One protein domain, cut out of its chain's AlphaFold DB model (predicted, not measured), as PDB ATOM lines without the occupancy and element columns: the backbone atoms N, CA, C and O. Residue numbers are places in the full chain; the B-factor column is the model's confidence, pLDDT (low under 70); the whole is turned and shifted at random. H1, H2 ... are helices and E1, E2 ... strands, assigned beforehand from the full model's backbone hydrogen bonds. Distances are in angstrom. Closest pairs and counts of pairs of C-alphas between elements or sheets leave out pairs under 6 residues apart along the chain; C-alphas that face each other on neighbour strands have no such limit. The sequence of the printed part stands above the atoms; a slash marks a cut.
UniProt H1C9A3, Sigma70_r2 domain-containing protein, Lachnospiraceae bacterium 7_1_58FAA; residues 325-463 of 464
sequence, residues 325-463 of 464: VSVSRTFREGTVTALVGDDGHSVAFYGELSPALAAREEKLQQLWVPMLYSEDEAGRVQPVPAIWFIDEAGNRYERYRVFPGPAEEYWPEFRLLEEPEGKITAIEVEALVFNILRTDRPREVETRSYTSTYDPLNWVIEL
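What this domain is: This is residues 325 to 463 of the 464 residues of the protein "Sigma70_r2 domain-containing protein" of Lachnospiraceae bacterium 7_1_58FAA (UniProt H1C9A3). Two four-stranded sheets, E1 E2 E3 E9 and E8 E7 E10 E13, lie face to face as a sandwich with crossed strands, and a third sheet, E4 E11 E12, continues from the second where E10 runs on into E11. The hairpin of E5 and E6 reaches away from this body as an arm, and H2 packs beside E4. The printed part has 139 residues, with two named helices and thirteen named strands in the order E1 E2 E3 H1 E4 E5 E6 E7 E8 H2 E9 E10 E11 E12 E13; the sheets are antiparallel throughout and the class is mostly strand. It is compact, with a radius of gyration of the C-alphas of 16.5 A and spans of 52 by 40 by 25 A.

Where its parts are: E1, residues 325 to 330, begins at C-alpha 325 (43.126, 15.880, 15.684). E2, residues 334 to 341, is 23.0 A long and E3, 346 to 353, 23.7 A. H1 is residues 355 to 358, E4 363 to 368, E5 372 to 375, E6 381 to 384, E7 387 to 391, E8 396 to 398, H2 406 to 409, E9 413 to 415 and E10 424 to 429. E11, 432 to 437, and E12, 449 to 454, are each 16.7 A long. E13, 459 to 462, ends at C-alpha 462 (50.636, 15.031, 20.691).

How they stand to each other: E1 E2 E3 form a meander, each strand the antiparallel neighbour of the one before, with N 327 and O 338 at 2.9 A and N 337 and O 350 at 2.8 A, within hydrogen-bond range. E9 is the edge strand beside E3, with N 347 and O 414 at 2.9 A. This sheet makes a sandwich, two sheets face to face, with E8 E7 E10 E13, their strands at 39 degrees. In the latter, N 397 and O 389 are 2.8 A apart, N 390 and O 426 2.8 A, and N 427 and O 461 2.9 A. E6 runs on into E7 at 56 degrees; in the hairpin E5 and E6, N 374 and O 382 are 2.9 A apart. E10 runs on into E11 at 50 degrees. N 435 and O 366 of E11 and E4 are 2.8 A apart; in the hairpin E11 and E12, N 434 and O 452 are 2.9 A apart. The closest C-alphas of E3 and E4, Leu 353 and Leu 364, are 6.4 A apart. H1 only grazes the sheets E1 E2 E3 E9 and E4 E11 E12. H2 is on the sheet E4 E11 E12, at a height over the sheet of 7.3 A; its closest C-alpha pair with E4 is Glu 409 and Gln 366, 5.0 A. H1 and H2 are too short for an O i to N i+4 pair; of one O i to N i+3 pair each, H1 has 0 within range and H2 has 1.

The domain as a whole: The two C-alphas farthest apart, those of Glu 421 and Pro 442, are 53.1 A apart. The printed part has no cut, and the link E11 to E12, 11 residues, is long. The mean pLDDT of the printed part is 74.0; 43 residues are under 70, among them 363 to 368, 399 to 413 and 441 to 446.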
ATOM      1  N   VAL A 325      42.601  16.915  14.802       70.12
ATOM      2  CA  VAL A 325      43.126  15.880  15.684       70.12
ATOM      3  C   VAL A 325      42.232  15.834  16.915       70.12
ATOM      4  O   VAL A 325      42.104  16.809  17.652       70.12
ATOM      5  N   SER A 326      41.581  14.693  17.124       73.75
ATOM      6  CA  SER A 326      40.739  14.455  18.292       73.75
ATOM      7  C   SER A 326      41.469  13.560  19.283       73.75
ATOM      8  O   SER A 326      41.863  12.441  18.948       73.75
ATOM      9  N   VAL A 327      41.640  14.047  20.511       79.44
ATOM     10  CA  VAL A 327      42.252  13.287  21.605       79.44
ATOM     11  C   VAL A 327      41.363  13.375  22.830       79.44
ATOM     12  O   VAL A 327      41.121  14.454  23.360       79.44
ATOM     13  N   SER A 328      40.897  12.231  23.320       81.19
ATOM     14  CA  SER A 328      40.062  12.171  24.519       81.19
ATOM     15  C   SER A 328      40.842  11.676  25.731       81.19
ATOM     16  O   SER A 328      41.676  10.774  25.636       81.19
ATOM     17  N   ARG A 329      40.515  12.220  26.901       88.50
ATOM     18  CA  ARG A 329      40.986  11.754  28.205       88.50
ATOM     19  C   ARG A 329      39.791  11.523  29.121       88.50
ATOM     20  O   ARG A 329      38.875  12.337  29.196       88.50
ATOM     21  N   THR A 330      39.795  10.393  29.819       89.50
ATOM     22  CA  THR A 330      38.745  10.055  30.785       89.50
ATOM     23  C   THR A 330      39.100  10.586  32.170       89.50
ATOM     24  O   THR A 330      40.210  10.395  32.665       89.50
ATOM     25  N   PHE A 331      38.118  11.219  32.797       90.19
ATOM     26  CA  PHE A 331      38.124  11.769  34.144       90.19
ATOM     27  C   PHE A 331      37.090  11.031  34.999       90.19
ATOM     28  O   PHE A 331      36.287  10.240  34.500       90.19
ATOM     29  N   ARG A 332      37.081  11.290  36.310       90.69
ATOM     30  CA  ARG A 332      36.057  10.723  37.201       90.69
ATOM     31  C   ARG A 332      34.650  11.175  36.798       90.69
ATOM     32  O   ARG A 332      33.698  10.404  36.896       90.69
ATOM     33  N   GLU A 333      34.531  12.432  36.399       85.50
ATOM     34  CA  GLU A 333      33.283  13.091  36.041       85.50
ATOM     35  C   GLU A 333      32.752  12.621  34.688       85.50
ATOM     36  O   GLU A 333      31.539  12.562  34.489       85.50
ATOM     37  N   GLY A 334      33.640  12.246  33.771       80.31
ATOM     38  CA  GLY A 334      33.279  12.045  32.381       80.31
ATOM     39  C   GLY A 334      34.471  11.984  31.438       80.31
ATOM     40  O   GLY A 334      35.612  11.869  31.874       80.31
ATOM     41  N   THR A 335      34.212  12.055  30.143       79.31
ATOM     42  CA  THR A 335      35.253  12.107  29.113       79.31
ATOM     43  C   THR A 335      35.401  13.538  28.636       79.31
ATOM     44  O   THR A 335      34.401  14.192  28.361       79.31
ATOM     45  N   VAL A 336      36.637  14.022  28.525       79.12
ATOM     46  CA  VAL A 336      36.922  15.289  27.850       79.12
ATOM     47  C   VAL A 336      37.648  14.996  26.557       79.12
ATOM     48  O   VAL A 336      38.660  14.299  26.557       79.12
ATOM     49  N   THR A 337      37.135  15.534  25.464       73.62
ATOM     50  CA  THR A 337      37.699  15.433  24.126       73.62
ATOM     51  C   THR A 337      38.309  16.773  23.760       73.62
ATOM     52  O   THR A 337      37.610  17.782  23.706       73.62
ATOM     53  N   ALA A 338      39.617  16.776  23.533       76.56
ATOM     54  CA  ALA A 338      40.322  17.890  22.938       76.56
ATOM     55  C   ALA A 338      40.260  17.782  21.413       76.56
ATOM     56  O   ALA A 338      40.440  16.696  20.855       76.56
ATOM     57  N   LEU A 339      39.977  18.895  20.749       69.69
ATOM     58  CA  LEU A 339      39.814  18.968  19.300       69.69
ATOM     59  C   LEU A 339      40.762  20.041  18.791       69.69
ATOM     60  O   LEU A 339      40.575  21.218  19.092       69.69
ATOM     61  N   VAL A 340      41.805  19.614  18.087       73.06
ATOM     62  CA  VAL A 340      42.916  20.462  17.652       73.06
ATOM     63  C   VAL A 340      42.854  20.664  16.147       73.06
ATOM     64  O   VAL A 340      42.577  19.712  15.418       73.06
ATOM     65  N   GLY A 341      43.103  21.893  15.700       67.38
ATOM     66  CA  GLY A 341      43.159  22.252  14.282       67.38
ATOM     67  C   GLY A 341      44.181  21.423  13.528       67.38
ATOM     68  O   GLY A 341      45.175  20.987  14.105       67.38
ATOM     69  N   ASP A 342      43.940  21.198  12.241       65.25
ATOM     70  CA  ASP A 342      44.920  20.599  11.334       65.25
ATOM     71  C   ASP A 342      46.230  21.405  11.278       65.25
ATOM     72  O   ASP A 342      47.310  20.824  11.158       65.25
ATOM     73  N   ASP A 343      46.134  22.725  11.435       66.31
ATOM     74  CA  ASP A 343      47.251  23.657  11.589       66.31
ATOM     75  C   ASP A 343      47.942  23.596  12.966       66.31
ATOM     76  O   ASP A 343      49.030  24.139  13.140       66.31
ATOM     77  N   GLY A 344      47.337  22.930  13.954       73.62
ATOM     78  CA  GLY A 344      47.825  22.881  15.332       73.62
ATOM     79  C   GLY A 344      47.713  24.205  16.097       73.62
ATOM     80  O   GLY A 344      48.150  24.272  17.242       73.62
ATOM     81  N   HIS A 345      47.120  25.255  15.521       74.12
ATOM     82  CA  HIS A 345      47.086  26.607  16.095       74.12
ATOM     83  C   HIS A 345      45.850  26.877  16.953       74.12
ATOM     84  O   HIS A 345      45.677  27.977  17.487       74.12
ATOM     85  N   SER A 346      44.963  25.898  17.106       71.75
ATOM     86  CA  SER A 346      43.753  26.054  17.906       71.75
ATOM     87  C   SER A 346      43.325  24.759  18.584       71.75
ATOM     88  O   SER A 346      43.537  23.676  18.046       71.75
ATOM     89  N   VAL A 347      42.737  24.869  19.782       72.19
ATOM     90  CA  VAL A 347      42.232  23.726  20.558       72.19
ATOM     91  C   VAL A 347      40.920  24.039  21.277       72.19
ATOM     92  O   VAL A 347      40.787  25.080  21.931       72.19
ATOM     93  N   ALA A 348      39.985  23.089  21.185       71.50
ATOM     94  CA  ALA A 348      38.721  23.031  21.917       71.50
ATOM     95  C   ALA A 348      38.706  21.943  22.960       71.50
ATOM     96  O   ALA A 348      39.283  20.887  22.729       71.50
ATOM     97  N   PHE A 349      37.932  22.142  24.028       69.00
ATOM     98  CA  PHE A 349      37.583  21.067  24.951       69.00
ATOM     99  C   PHE A 349      36.081  20.821  24.971       69.00
ATOM    100  O   PHE A 349      35.289  21.742  25.155       69.00
ATOM    101  N   TYR A 350      35.713  19.552  24.829       65.38
ATOM    102  CA  TYR A 350      34.349  19.050  24.881       65.38
ATOM    103  C   TYR A 350      34.204  18.064  26.039       65.38
ATOM    104  O   TYR A 350      35.022  17.160  26.147       65.38
ATOM    105  N   GLY A 351      33.197  18.214  26.903       64.19
ATOM    106  CA  GLY A 351      32.977  17.321  28.044       64.19
ATOM    107  C   GLY A 351      31.682  16.517  27.940       64.19
ATOM    108  O   GLY A 351      30.605  17.092  27.827       64.19
ATOM    109  N   GLU A 352      31.772  15.195  28.083       69.62
ATOM    110  CA  GLU A 352      30.623  14.304  28.289       69.62
ATOM    111  C   GLU A 352      30.631  13.786  29.715       69.62
ATOM    112  O   GLU A 352      31.637  13.238  30.159       69.62
ATOM    113  N   LEU A 353      29.508  13.880  30.429       69.38
ATOM    114  CA  LEU A 353      29.405  13.230  31.733       69.38
ATOM    115  C   LEU A 353      29.476  11.710  31.611       69.38
ATOM    116  O   LEU A 353      28.942  11.099  30.687       69.38
ATOM    117  N   SER A 354      30.072  11.081  32.621       81.50
ATOM    118  CA  SER A 354      30.070   9.630  32.743       81.50
ATOM    119  C   SER A 354      28.627   9.101  32.802       81.50
ATOM    120  O   SER A 354      27.760   9.740  33.415       81.50
ATOM    121  N   PRO A 355      28.354   7.895  32.267       77.06
ATOM    122  CA  PRO A 355      27.012   7.312  32.299       77.06
ATOM    123  C   PRO A 355      26.411   7.232  33.710       77.06
ATOM    124  O   PRO A 355      25.200   7.328  33.877       77.06
ATOM    125  N   ALA A 356      27.254   7.086  34.737       83.12
ATOM    126  CA  ALA A 356      26.825   7.035  36.129       83.12
ATOM    127  C   ALA A 356      26.314   8.385  36.659       83.12
ATOM    128  O   ALA A 356      25.370   8.392  37.448       83.12
ATOM    129  N   LEU A 357      26.927   9.506  36.256       77.81
ATOM    130  CA  LEU A 357      26.453  10.845  36.624       77.81
ATOM    131  C   LEU A 357      25.236  11.239  35.785       77.81
ATOM    132  O   LEU A 357      24.236  11.684  36.343       77.81
ATOM    133  N   ALA A 358      25.259  10.954  34.480       71.75
ATOM    134  CA  ALA A 358      24.111  11.178  33.602       71.75
ATOM    135  C   ALA A 358      22.856  10.407  34.070       71.75
ATOM    136  O   ALA A 358      21.754  10.948  34.067       71.75
ATOM    137  N   ALA A 359      23.009   9.165  34.552       73.75
ATOM    138  CA  ALA A 359      21.904   8.362  35.092       73.75
ATOM    139  C   ALA A 359      21.317   8.900  36.411       73.75
ATOM    140  O   ALA A 359      20.227   8.492  36.807       73.75
ATOM    141  N   ARG A 360      22.029   9.798  37.102       79.12
ATOM    142  CA  ARG A 360      21.533  10.534  38.278       79.12
ATOM    143  C   ARG A 360      20.883  11.866  37.896       79.12
ATOM    144  O   ARG A 360      20.635  12.685  38.771       79.12
ATOM    145  N   GLU A 361      20.649  12.072  36.601       73.44
ATOM    146  CA  GLU A 361      20.178  13.321  36.002       73.44
ATOM    147  C   GLU A 361      21.135  14.510  36.205       73.44
ATOM    148  O   GLU A 361      20.787  15.648  35.896       73.44
ATOM    149  N   GLU A 362      22.373  14.273  36.651       77.31
ATOM    150  CA  GLU A 362      23.371  15.335  36.746       77.31
ATOM    151  C   GLU A 362      23.710  15.882  35.348       77.31
ATOM    152  O   GLU A 362      23.661  15.164  34.345       77.31
ATOM    153  N   LYS A 363      24.050  17.173  35.275       64.62
ATOM    154  CA  LYS A 363      24.391  17.877  34.033       64.62
ATOM    155  C   LYS A 363      25.750  18.547  34.155       64.62
ATOM    156  O   LYS A 363      26.027  19.185  35.168       64.62
ATOM    157  N   LEU A 364      26.581  18.428  33.119       60.53
ATOM    158  CA  LEU A 364      27.780  19.250  33.002       60.53
ATOM    159  C   LEU A 364      27.304  20.680  32.764       60.53
ATOM    160  O   LEU A 364      26.753  20.979  31.708       60.53
ATOM    161  N   GLN A 365      27.425  21.510  33.792       60.22
ATOM    162  CA  GLN A 365      27.015  22.905  33.736       60.22
ATOM    163  C   GLN A 365      28.088  23.747  33.062       60.22
ATOM    164  O   GLN A 365      27.737  24.667  32.341       60.22
ATOM    165  N   GLN A 366      29.362  23.437  33.316       59.03
ATOM    166  CA  GLN A 366      30.482  24.137  32.709       59.03
ATOM    167  C   GLN A 366      31.728  23.256  32.635       59.03
ATOM    168  O   GLN A 366      32.010  22.482  33.554       59.03
ATOM    169  N   LEU A 367      32.498  23.433  31.565       61.69
ATOM    170  CA  LEU A 367      33.874  22.967  31.439       61.69
ATOM    171  C   LEU A 367      34.744  24.181  31.117       61.69
ATOM    172  O   LEU A 367      34.475  24.873  30.141       61.69
ATOM    173  N   TRP A 368      35.778  24.457  31.909       69.38
ATOM    174  CA  TRP A 368      36.689  25.563  31.606       69.38
ATOM    175  C   TRP A 368      38.134  25.250  31.970       69.38
ATOM    176  O   TRP A 368      38.426  24.371  32.783       69.38
ATOM    177  N   VAL A 369      39.046  26.014  31.376       74.88
ATOM    178  CA  VAL A 369      40.474  25.978  31.690       74.88
ATOM    179  C   VAL A 369      40.836  27.284  32.406       74.88
ATOM    180  O   VAL A 369      40.701  28.361  31.814       74.88
ATOM    181  N   PRO A 370      41.216  27.232  33.696       70.69
ATOM    182  CA  PRO A 370      41.376  28.429  34.512       70.69
ATOM    183  C   PRO A 370      42.604  29.249  34.092       70.69
ATOM    184  O   PRO A 370      43.467  28.800  33.335       70.69
ATOM    185  N   MET A 371      42.680  30.480  34.594       70.81
ATOM    186  CA  MET A 371      43.953  31.193  34.684       70.81
ATOM    187  C   MET A 371      44.689  30.673  35.917       70.81
ATOM    188  O   MET A 371      44.087  30.581  36.988       70.81
ATOM    189  N   LEU A 372      45.960  30.311  35.758       74.31
ATOM    190  CA  LEU A 372      46.807  29.899  36.871       74.31
ATOM    191  C   LEU A 372      47.596  31.093  37.384       74.31
ATOM    192  O   LEU A 372      47.690  32.128  36.724       74.31
ATOM    193  N   TYR A 373      48.168  30.939  38.571       77.31
ATOM    194  CA  TYR A 373      48.997  31.956  39.191       77.31
ATOM    195  C   TYR A 373      50.246  31.305  39.774       77.31
ATOM    196  O   TYR A 373      50.157  30.285  40.455       77.31
ATOM    197  N   SER A 374      51.406  31.903  39.522       77.50
ATOM    198  CA  SER A 374      52.675  31.509  40.136       77.50
ATOM    199  C   SER A 374      53.226  32.649  40.976       77.50
ATOM    200  O   SER A 374      53.082  33.808  40.597       77.50
ATOM    201  N   GLU A 375      53.898  32.326  42.072       84.06
ATOM    202  CA  GLU A 375      54.645  33.297  42.870       84.06
ATOM    203  C   GLU A 375      56.106  33.336  42.396       84.06
ATOM    204  O   GLU A 375      56.739  32.287  42.261       84.06
ATOM    205  N   ASP A 376      56.628  34.526  42.093       80.81
ATOM    206  CA  ASP A 376      58.039  34.700  41.739       80.81
ATOM    207  C   ASP A 376      58.963  34.660  42.973       80.81
ATOM    208  O   ASP A 376      58.512  34.664  44.118       80.81
ATOM    209  N   GLU A 377      60.287  34.658  42.763       81.75
ATOM    210  CA  GLU A 377      61.274  34.639  43.862       81.75
ATOM    211  C   GLU A 377      61.147  35.832  44.832       81.75
ATOM    212  O   GLU A 377      61.665  35.784  45.950       81.75
ATOM    213  N   ALA A 378      60.467  36.908  44.421       83.31
ATOM    214  CA  ALA A 378      60.221  38.104  45.220       83.31
ATOM    215  C   ALA A 378      58.846  38.093  45.921       83.31
ATOM    216  O   ALA A 378      58.488  39.086  46.559       83.31
ATOM    217  N   GLY A 379      58.084  37.001  45.823       81.88
ATOM    218  CA  GLY A 379      56.770  36.852  46.444       81.88
ATOM    219  C   GLY A 379      55.618  37.491  45.661       81.88
ATOM    220  O   GLY A 379      54.535  37.704  46.207       81.88
ATOM    221  N   ARG A 380      55.838  37.876  44.398       79.19
ATOM    222  CA  ARG A 380      54.814  38.505  43.555       79.19
ATOM    223  C   ARG A 380      54.038  37.431  42.809       79.19
ATOM    224  O   ARG A 380      54.617  36.615  42.099       79.19
ATOM    225  N   VAL A 381      52.718  37.475  42.942       71.38
ATOM    226  CA  VAL A 381      51.802  36.589  42.221       71.38
ATOM    227  C   VAL A 381      51.618  37.111  40.798       71.38
ATOM    228  O   VAL A 381      51.161  38.237  40.602       71.38
ATOM    229  N   GLN A 382      51.961  36.290  39.811       65.56
ATOM    230  CA  GLN A 382      51.827  36.585  38.387       65.56
ATOM    231  C   GLN A 382      50.932  35.540  37.706       65.56
ATOM    232  O   GLN A 382      50.981  34.364  38.080       65.56
ATOM    233  N   PRO A 383      50.096  35.941  36.732       66.19
ATOM    234  CA  PRO A 383      49.279  35.002  35.977       66.19
ATOM    235  C   PRO A 383      50.161  34.099  35.108       66.19
ATOM    236  O   PRO A 383      51.168  34.543  34.559       66.19
ATOM    237  N   VAL A 384      49.766  32.834  34.977       73.94
ATOM    238  CA  VAL A 384      50.423  31.836  34.127       73.94
ATOM    239  C   VAL A 384      49.375  31.141  33.251       73.94
ATOM    240  O   VAL A 384      48.302  30.769  33.747       73.94
ATOM    241  N   PRO A 385      49.653  30.943  31.953       75.50
ATOM    242  CA  PRO A 385      48.790  30.170  31.072       75.50
ATOM    243  C   PRO A 385      48.625  28.729  31.546       75.50
ATOM    244  O   PRO A 385      49.591  28.031  31.840       75.50
ATOM    245  N   ALA A 386      47.380  28.262  31.547       79.88
ATOM    246  CA  ALA A 386      47.069  26.851  31.756       79.88
ATOM    247  C   ALA A 386      47.189  26.003  30.476       79.88
ATOM    248  O   ALA A 386      46.912  24.810  30.525       79.88
ATOM    249  N   ILE A 387      47.504  26.613  29.327       86.00
ATOM    250  CA  ILE A 387      47.672  25.913  28.047       86.00
ATOM    251  C   ILE A 387      48.885  26.470  27.325       86.00
ATOM    252  O   ILE A 387      49.084  27.685  27.314       86.00
ATOM    253  N   TRP A 388      49.637  25.581  26.687       88.88
ATOM    254  CA  TRP A 388      50.818  25.923  25.908       88.88
ATOM    255  C   TRP A 388      50.794  25.194  24.573       88.88
ATOM    256  O   TRP A 388      50.548  23.990  24.538       88.88
ATOM    257  N   PHE A 389      51.058  25.916  23.487       89.69
ATOM    258  CA  PHE A 389      51.337  25.321  22.182       89.69
ATOM    259  C   PHE A 389      52.847  25.113  22.074       89.69
ATOM    260  O   PHE A 389      53.612  26.016  22.413       89.69
ATOM    261  N   ILE A 390      53.279  23.931  21.648       92.19
ATOM    262  CA  ILE A 390      54.687  23.527  21.634       92.19
ATOM    263  C   ILE A 390      55.103  23.237  20.199       92.19
ATOM    264  O   ILE A 390      54.491  22.389  19.547       92.19
ATOM    265  N   ASP A 391      56.134  23.915  19.700       91.38
ATOM    266  CA  ASP A 391      56.691  23.617  18.377       91.38
ATOM    267  C   ASP A 391      57.684  22.442  18.390       91.38
ATOM    268  O   ASP A 391      58.035  21.892  19.433       91.38
ATOM    269  N   GLU A 392      58.147  22.035  17.208       91.44
ATOM    270  CA  GLU A 392      59.139  20.965  17.037       91.44
ATOM    271  C   GLU A 392      60.498  21.226  17.723       91.44
ATOM    272  O   GLU A 392      61.247  20.280  17.981       91.44
ATOM    273  N   ALA A 393      60.827  22.487  18.025       89.75
ATOM    274  CA  ALA A 393      62.038  22.871  18.749       89.75
ATOM    275  C   ALA A 393      61.844  22.842  20.277       89.75
ATOM    276  O   ALA A 393      62.824  22.941  21.024       89.75
ATOM    277  N   GLY A 394      60.606  22.663  20.746       88.81
ATOM    278  CA  GLY A 394      60.229  22.712  22.155       88.81
ATOM    279  C   GLY A 394      59.984  24.131  22.673       88.81
ATOM    280  O   GLY A 394      59.930  24.331  23.890       88.81
ATOM    281  N   ASN A 395      59.850  25.120  21.787       88.12
ATOM    282  CA  ASN A 395      59.452  26.466  22.176       88.12
ATOM    283  C   ASN A 395      57.998  26.441  22.655       88.12
ATOM    284  O   ASN A 395      57.131  25.833  22.026       88.12
ATOM    285  N   ARG A 396      57.735  27.113  23.781       87.88
ATOM    286  CA  ARG A 396      56.395  27.215  24.368       87.88
ATOM    287  C   ARG A 396      55.776  28.540  23.972       87.88
ATOM    288  O   ARG A 396      56.290  29.595  24.341       87.88
ATOM    289  N   TYR A 397      54.642  28.468  23.300       81.69
ATOM    290  CA  TYR A 397      53.845  29.625  22.948       81.69
ATOM    291  C   TYR A 397      52.632  29.718  23.857       81.69
ATOM    292  O   TYR A 397      51.894  28.748  24.072       81.69
ATOM    293  N   GLU A 398      52.442  30.907  24.413       72.06
ATOM    294  CA  GLU A 398      51.279  31.216  25.224       72.06
ATOM    295  C   GLU A 398      50.012  31.223  24.361       72.06
ATOM    296  O   GLU A 398      49.979  31.711  23.228       72.06
ATOM    297  N   ARG A 399      48.936  30.686  24.934       65.56
ATOM    298  CA  ARG A 399      47.597  30.788  24.363       65.56
ATOM    299  C   ARG A 399      47.017  32.195  24.502       65.56
ATOM    300  O   ARG A 399      47.119  32.819  25.553       65.56
ATOM    301  N   TYR A 400      46.197  32.596  23.538       54.03
ATOM    302  CA  TYR A 400      45.227  33.666  23.754       54.03
ATOM    303  C   TYR A 400      43.866  33.061  24.038       54.03
ATOM    304  O   TYR A 400      43.364  32.209  23.303       54.03
ATOM    305  N   ARG A 401      43.266  33.504  25.143       51.44
ATOM    306  CA  ARG A 401      41.869  33.205  25.447       51.44
ATOM    307  C   ARG A 401      41.020  33.930  24.411       51.44
ATOM    308  O   ARG A 401      41.038  35.161  24.392       51.44
ATOM    309  N   VAL A 402      40.292  33.203  23.565       48.59
ATOM    310  CA  VAL A 402      39.306  33.806  22.661       48.59
ATOM    311  C   VAL A 402      38.077  34.154  23.501       48.59
ATOM    312  O   VAL A 402      37.086  33.443  23.503       48.59
ATOM    313  N   PHE A 403      38.182  35.273  24.225       44.06
ATOM    314  CA  PHE A 403      37.103  35.974  24.924       44.06
ATOM    315  C   PHE A 403      36.611  35.386  26.282       44.06
ATOM    316  O   PHE A 403      36.388  34.186  26.393       44.06
ATOM    317  N   PRO A 404      36.395  36.224  27.323       38.34
ATOM    318  CA  PRO A 404      35.767  35.847  28.596       38.34
ATOM    319  C   PRO A 404      34.248  36.111  28.563       38.34
ATOM    320  O   PRO A 404      33.749  37.024  29.216       38.34
ATOM    321  N   GLY A 405      33.497  35.352  27.764       37.00
ATOM    322  CA  GLY A 405      32.034  35.485  27.674       37.00
ATOM    323  C   GLY A 405      31.320  34.159  27.915       37.00
ATOM    324  O   GLY A 405      31.950  33.125  27.718       37.00
ATOM    325  N   PRO A 406      30.017  34.136  28.259       32.09
ATOM    326  CA  PRO A 406      29.225  32.918  28.490       32.09
ATOM    327  C   PRO A 406      29.222  31.849  27.380       32.09
ATOM    328  O   PRO A 406      28.674  30.775  27.590       32.09
ATOM    329  N   ALA A 407      29.875  32.045  26.229       35.88
ATOM    330  CA  ALA A 407      30.252  30.915  25.366       35.88
ATOM    331  C   ALA A 407      31.168  29.898  26.102       35.88
ATOM    332  O   ALA A 407      31.125  28.698  25.827       35.88
ATOM    333  N   GLU A 408      31.913  30.359  27.113       39.91
ATOM    334  CA  GLU A 408      32.655  29.542  28.080       39.91
ATOM    335  C   GLU A 408      31.774  28.848  29.124       39.91
ATOM    336  O   GLU A 408      32.291  28.079  29.938       39.91
ATOM    337  N   GLU A 409      30.454  29.070  29.132       41.16
ATOM    338  CA  GLU A 409      29.566  28.212  29.919       41.16
ATOM    339  C   GLU A 409      29.562  26.774  29.376       41.16
ATOM    340  O   GLU A 409      29.185  25.867  30.107       41.16
ATOM    341  N   TYR A 410      30.055  26.520  28.153       43.59
ATOM    342  CA  TYR A 410      30.020  25.172  27.573       43.59
ATOM    343  C   TYR A 410      31.311  24.718  26.860       43.59
ATOM    344  O   TYR A 410      31.595  23.522  26.915       43.59
ATOM    345  N   TRP A 411      32.117  25.607  26.247       52.81
ATOM    346  CA  TRP A 411      33.266  25.190  25.408       52.81
ATOM    347  C   TRP A 411      34.451  26.174  25.455       52.81
ATOM    348  O   TRP A 411      34.405  27.214  24.797       52.81
ATOM    349  N   PRO A 412      35.546  25.881  26.174       54.09
ATOM    350  CA  PRO A 412      36.702  26.765  26.183       54.09
ATOM    351  C   PRO A 412      37.528  26.578  24.892       54.09
ATOM    352  O   PRO A 412      37.902  25.456  24.540       54.09
ATOM    353  N   GLU A 413      37.796  27.684  24.187       62.75
ATOM    354  CA  GLU A 413      38.618  27.755  22.970       62.75
ATOM    355  C   GLU A 413      39.908  28.528  23.198       62.75
ATOM    356  O   GLU A 413      39.920  29.627  23.766       62.75
ATOM    357  N   PHE A 414      40.993  27.984  22.656       70.56
ATOM    358  CA  PHE A 414      42.303  28.605  22.708       70.56
ATOM    359  C   PHE A 414      42.930  28.645  21.334       70.56
ATOM    360  O   PHE A 414      42.846  27.678  20.578       70.56
ATOM    361  N   ARG A 415      43.575  29.772  21.032       67.12
ATOM    362  CA  ARG A 415      44.295  29.968  19.779       67.12
ATOM    363  C   ARG A 415      45.682  30.518  20.018       67.12
ATOM    364  O   ARG A 415      45.903  31.309  20.940       67.12
ATOM    365  N   LEU A 416      46.573  30.137  19.125       66.19
ATOM    366  CA  LEU A 416      47.848  30.779  18.915       66.19
ATOM    367  C   LEU A 416      47.624  32.030  18.042       66.19
ATOM    368  O   LEU A 416      47.016  31.937  16.978       66.19
ATOM    369  N   LEU A 417      48.032  33.216  18.512       55.81
ATOM    370  CA  LEU A 417      47.968  34.465  17.719       55.81
ATOM    371  C   LEU A 417      49.336  34.905  17.192       55.81
ATOM    372  O   LEU A 417      49.408  35.827  16.384       55.81
ATOM    373  N   GLU A 418      50.409  34.308  17.699       62.34
ATOM    374  CA  GLU A 418      51.769  34.566  17.243       62.34
ATOM    375  C   GLU A 418      52.148  33.502  16.215       62.34
ATOM    376  O   GLU A 418      51.772  32.344  16.366       62.34
ATOM    377  N   GLU A 419      52.877  33.887  15.171       69.31
ATOM    378  CA  GLU A 419      53.458  32.916  14.240       69.31
ATOM    379  C   GLU A 419      54.539  32.108  14.972       69.31
ATOM    380  O   GLU A 419      55.494  32.718  15.476       69.31
ATOM    381  N   PRO A 420      54.401  30.774  15.088       76.62
ATOM    382  CA  PRO A 420      55.423  29.963  15.724       76.62
ATOM    383  C   PRO A 420      56.676  29.879  14.846       76.62
ATOM    384  O   PRO A 420      56.643  30.043  13.628       76.62
ATOM    385  N   GLU A 421      57.821  29.605  15.468       82.50
ATOM    386  CA  GLU A 421      59.098  29.471  14.755       82.50
ATOM    387  C   GLU A 421      59.171  28.163  13.955       82.50
ATOM    388  O   GLU A 421      59.927  28.064  12.985       82.50
ATOM    389  N   GLY A 422      58.374  27.169  14.351       82.75
ATOM    390  CA  GLY A 422      58.256  25.875  13.699       82.75
ATOM    391  C   GLY A 422      56.845  25.305  13.799       82.75
ATOM    392  O   GLY A 422      55.939  25.896  14.384       82.75
ATOM    393  N   LYS A 423      56.647  24.119  13.218       86.31
ATOM    394  CA  LYS A 423      55.353  23.427  13.263       86.31
ATOM    395  C   LYS A 423      54.984  23.089  14.712       86.31
ATOM    396  O   LYS A 423      55.817  22.531  15.427       86.31
ATOM    397  N   ILE A 424      53.737  23.343  15.116       88.94
ATOM    398  CA  ILE A 424      53.220  22.874  16.410       88.94
ATOM    399  C   ILE A 424      53.151  21.342  16.416       88.94
ATOM    400  O   ILE A 424      52.561  20.726  15.529       88.94
ATOM    401  N   THR A 425      53.771  20.732  17.425       93.19
ATOM    402  CA  THR A 425      53.850  19.276  17.613       93.19
ATOM    403  C   THR A 425      53.122  18.796  18.860       93.19
ATOM    404  O   THR A 425      52.735  17.634  18.910       93.19
ATOM    405  N   ALA A 426      52.871  19.667  19.840       93.38
ATOM    406  CA  ALA A 426      52.098  19.300  21.017       93.38
ATOM    407  C   ALA A 426      51.324  20.480  21.609       93.38
ATOM    408  O   ALA A 426      51.663  21.646  21.404       93.38
ATOM    409  N   ILE A 427      50.289  20.161  22.383       92.25
ATOM    410  CA  ILE A 427      49.559  21.114  23.219       92.25
ATOM    411  C   ILE A 427      49.537  20.595  24.653       92.25
ATOM    412  O   ILE A 427      49.039  19.501  24.919       92.25
ATOM    413  N   GLU A 428      50.062  21.383  25.587       93.25
ATOM    414  CA  GLU A 428      50.041  21.078  27.018       93.25
ATOM    415  C   GLU A 428      48.835  21.745  27.677       93.25
ATOM    416  O   GLU A 428      48.556  22.918  27.433       93.25
ATOM    417  N   VAL A 429      48.132  21.012  28.538       91.69
ATOM    418  CA  VAL A 429      46.987  21.484  29.323       91.69
ATOM    419  C   VAL A 429      47.275  21.219  30.796       91.69
ATOM    420  O   VAL A 429      47.298  20.073  31.261       91.69
ATOM    421  N   GLU A 430      47.494  22.300  31.531       90.88
ATOM    422  CA  GLU A 430      47.935  22.301  32.926       90.88
ATOM    423  C   GLU A 430      46.776  22.250  33.908       90.88
ATOM    424  O   GLU A 430      46.933  21.726  35.007       90.88
ATOM    425  N   ALA A 431      45.602  22.751  33.523       88.06
ATOM    426  CA  ALA A 431      44.443  22.711  34.392       88.06
ATOM    427  C   ALA A 431      43.122  22.585  33.641       88.06
ATOM    428  O   ALA A 431      42.947  23.124  32.550       88.06
ATOM    429  N   LEU A 432      42.169  21.896  34.265       87.12
ATOM    430  CA  LEU A 432      40.805  21.758  33.767       87.12
ATOM    431  C   LEU A 432      39.827  21.704  34.936       87.12
ATOM    432  O   LEU A 432      40.097  21.069  35.957       87.12
ATOM    433  N   VAL A 433      38.682  22.359  34.779       78.31
ATOM    434  CA  VAL A 433      37.655  22.445  35.811       78.31
ATOM    435  C   VAL A 433      36.309  22.008  35.254       78.31
ATOM    436  O   VAL A 433      35.851  22.519  34.233       78.31
ATOM    437  N   PHE A 434      35.672  21.077  35.959       77.19
ATOM    438  CA  PHE A 434      34.287  20.678  35.743       77.19
ATOM    439  C   PHE A 434      33.407  21.378  36.767       77.19
ATOM    440  O   PHE A 434      33.703  21.328  37.960       77.19
ATOM    441  N   ASN A 435      32.286  21.931  36.327       70.12
ATOM    442  CA  ASN A 435      31.192  22.342  37.194       70.12
ATOM    443  C   ASN A 435      29.961  21.516  36.837       70.12
ATOM    444  O   ASN A 435      29.512  21.506  35.688       70.12
ATOM    445  N   ILE A 436      29.461  20.763  37.811       73.94
ATOM    446  CA  ILE A 436      28.409  19.770  37.612       73.94
ATOM    447  C   ILE A 436      27.207  20.140  38.454       73.94
ATOM    448  O   ILE A 436      27.315  20.341  39.662       73.94
ATOM    449  N   LEU A 437      26.050  20.166  37.804       70.88
ATOM    450  CA  LEU A 437      24.762  20.456  38.400       70.88
ATOM    451  C   LEU A 437      24.010  19.161  38.712       70.88
ATOM    452  O   LEU A 437      23.712  18.371  37.820       70.88
ATOM    453  N   ARG A 438      23.615  18.987  39.970       75.25
ATOM    454  CA  ARG A 438      22.726  17.925  40.447       75.25
ATOM    455  C   ARG A 438      21.274  18.369  40.337       75.25
ATOM    456  O   ARG A 438      20.797  19.168  41.146       75.25
ATOM    457  N   THR A 439      20.564  17.891  39.320       72.00
ATOM    458  CA  THR A 439      19.173  18.305  39.064       72.00
ATOM    459  C   THR A 439      18.182  17.734  40.078       72.00
ATOM    460  O   THR A 439      17.122  18.326  40.269       72.00
ATOM    461  N   ASP A 440      18.539  16.637  40.755       72.31
ATOM    462  CA  ASP A 440      17.755  15.976  41.804       72.31
ATOM    463  C   ASP A 440      17.742  16.753  43.132       72.31
ATOM    464  O   ASP A 440      16.896  16.511  43.998       72.31
ATOM    465  N   ARG A 441      18.679  17.692  43.322       68.19
ATOM    466  CA  ARG A 441      18.800  18.490  44.549       68.19
ATOM    467  C   ARG A 441      17.982  19.779  44.463       68.19
ATOM    468  O   ARG A 441      17.991  20.432  43.419       68.19
ATOM    469  N   PRO A 442      17.324  20.210  45.557       55.91
ATOM    470  CA  PRO A 442      16.659  21.511  45.603       55.91
ATOM    471  C   PRO A 442      17.631  22.658  45.314       55.91
ATOM    472  O   PRO A 442      18.829  22.548  45.578       55.91
ATOM    473  N   ARG A 443      17.099  23.744  44.748       51.53
ATOM    474  CA  ARG A 443      17.866  24.904  44.269       51.53
ATOM    475  C   ARG A 443      18.672  25.593  45.360       51.53
ATOM    476  O   ARG A 443      19.830  25.912  45.130       51.53
ATOM    477  N   GLU A 444      18.108  25.684  46.561       51.34
ATOM    478  CA  GLU A 444      18.718  26.427  47.666       51.34
ATOM    479  C   GLU A 444      19.825  25.657  48.407       51.34
ATOM    480  O   GLU A 444      20.370  26.150  49.394       51.34
ATOM    481  N   VAL A 445      20.146  24.426  47.992       59.59
ATOM    482  CA  VAL A 445      21.163  23.621  48.674       59.59
ATOM    483  C   VAL A 445      22.520  23.887  48.039       59.59
ATOM    484  O   VAL A 445      22.731  23.569  46.876       59.59
ATOM    485  N   GLU A 446      23.476  24.361  48.836       57.75
ATOM    486  CA  GLU A 446      24.870  24.628  48.433       57.75
ATOM    487  C   GLU A 446      25.540  23.433  47.721       57.75
ATOM    488  O   GLU A 446      26.414  23.595  46.882       57.75
ATOM    489  N   THR A 447      25.075  22.208  47.981       73.81
ATOM    490  CA  THR A 447      25.552  20.977  47.329       73.81
ATOM    491  C   THR A 447      24.892  20.668  45.976       73.81
ATOM    492  O   THR A 447      24.972  19.520  45.517       73.81
ATOM    493  N   ARG A 448      24.139  21.614  45.400       70.12
ATOM    494  CA  ARG A 448      23.431  21.468  44.119       70.12
ATOM    495  C   ARG A 448      24.379  21.528  42.935       70.12
ATOM    496  O   ARG A 448      24.177  20.773  41.991       70.12
ATOM    497  N   SER A 449      25.392  22.376  42.981       72.19
ATOM    498  CA  SER A 449      26.521  22.302  42.067       72.19
ATOM    499  C   SER A 449      27.758  21.853  42.829       72.19
ATOM    500  O   SER A 449      27.838  21.958  44.056       72.19
ATOM    501  N   TYR A 450      28.709  21.269  42.119       77.94
ATOM    502  CA  TYR A 450      30.026  21.024  42.673       77.94
ATOM    503  C   TYR A 450      31.080  21.151  41.586       77.94
ATOM    504  O   TYR A 450      30.838  20.854  40.414       77.94
ATOM    505  N   THR A 451      32.261  21.569  42.024       77.75
ATOM    506  CA  THR A 451      33.401  21.817  41.157       77.75
ATOM    507  C   THR A 451      34.454  20.741  41.373       77.75
ATOM    508  O   THR A 451      34.842  20.473  42.513       77.75
ATOM    509  N   SER A 452      34.931  20.146  40.284       82.88
ATOM    510  CA  SER A 452      36.096  19.261  40.283       82.88
ATOM    511  C   SER A 452      37.220  19.926  39.500       82.88
ATOM    512  O   SER A 452      37.101  20.127  38.292       82.88
ATOM    513  N   THR A 453      38.314  20.251  40.188       85.38
ATOM    514  CA  THR A 453      39.493  20.891  39.597       85.38
ATOM    515  C   THR A 453      40.625  19.886  39.462       85.38
ATOM    516  O   THR A 453      40.970  19.198  40.422       85.38
ATOM    517  N   TYR A 454      41.223  19.838  38.277       88.94
ATOM    518  CA  TYR A 454      42.436  19.088  37.996       88.94
ATOM    519  C   TYR A 454      43.567  20.082  37.764       88.94
ATOM    520  O   TYR A 454      43.641  20.660  36.688       88.94
ATOM    521  N   ASP A 455      44.401  20.298  38.780       86.88
ATOM    522  CA  ASP A 455      45.582  21.165  38.743       86.88
ATOM    523  C   ASP A 455      46.623  20.621  39.756       86.88
ATOM    524  O   ASP A 455      46.317  20.554  40.953       86.88
ATOM    525  N   PRO A 456      47.798  20.133  39.310       87.81
ATOM    526  CA  PRO A 456      48.234  20.094  37.917       87.81
ATOM    527  C   PRO A 456      47.622  18.904  37.156       87.81
ATOM    528  O   PRO A 456      47.568  17.773  37.650       87.81
ATOM    529  N   LEU A 457      47.177  19.146  35.925       92.94
ATOM    530  CA  LEU A 457      46.609  18.146  35.018       92.94
ATOM    531  C   LEU A 457      47.678  17.435  34.173       92.94
ATOM    532  O   LEU A 457      47.540  16.230  33.908       92.94
ATOM    533  N   ASN A 458      48.713  18.171  33.752       92.19
ATOM    534  CA  ASN A 458      49.816  17.709  32.900       92.19
ATOM    535  C   ASN A 458      49.340  16.873  31.693       92.19
ATOM    536  O   ASN A 458      49.827  15.762  31.460       92.19
ATOM    537  N   TRP A 459      48.304  17.319  30.978       94.38
ATOM    538  CA  TRP A 459      47.838  16.618  29.781       94.38
ATOM    539  C   TRP A 459      48.601  17.121  28.559       94.38
ATOM    540  O   TRP A 459      48.455  18.279  28.193       94.38
ATOM    541  N   VAL A 460      49.371  16.246  27.916       94.50
ATOM    542  CA  VAL A 460      50.023  16.538  26.635       94.50
ATOM    543  C   VAL A 460      49.216  15.905  25.502       94.50
ATOM    544  O   VAL A 460      48.921  14.706  25.535       94.50
ATOM    545  N   ILE A 461      48.825  16.722  24.531       92.19
ATOM    546  CA  ILE A 461      48.143  16.321  23.301       92.19
ATOM    547  C   ILE A 461      49.185  16.355  22.186       92.19
ATOM    548  O   ILE A 461      49.561  17.430  21.732       92.19
ATOM    549  N   GLU A 462      49.658  15.181  21.775       92.50
ATOM    550  CA  GLU A 462      50.636  15.031  20.691       92.50
ATOM    551  C   GLU A 462      49.952  15.179  19.326       92.50
ATOM    552  O   GLU A 462      48.907  14.563  19.080       92.50
ATOM    553  N   LEU A 463      50.550  15.974  18.441       86.31
ATOM    554  CA  LEU A 463      50.074  16.229  17.084       86.31
ATOM    555  C   LEU A 463      50.949  15.491  16.049       86.31
ATOM    556  O   LEU A 463      52.151  15.327  16.261       86.31
TER     557      LEU A 463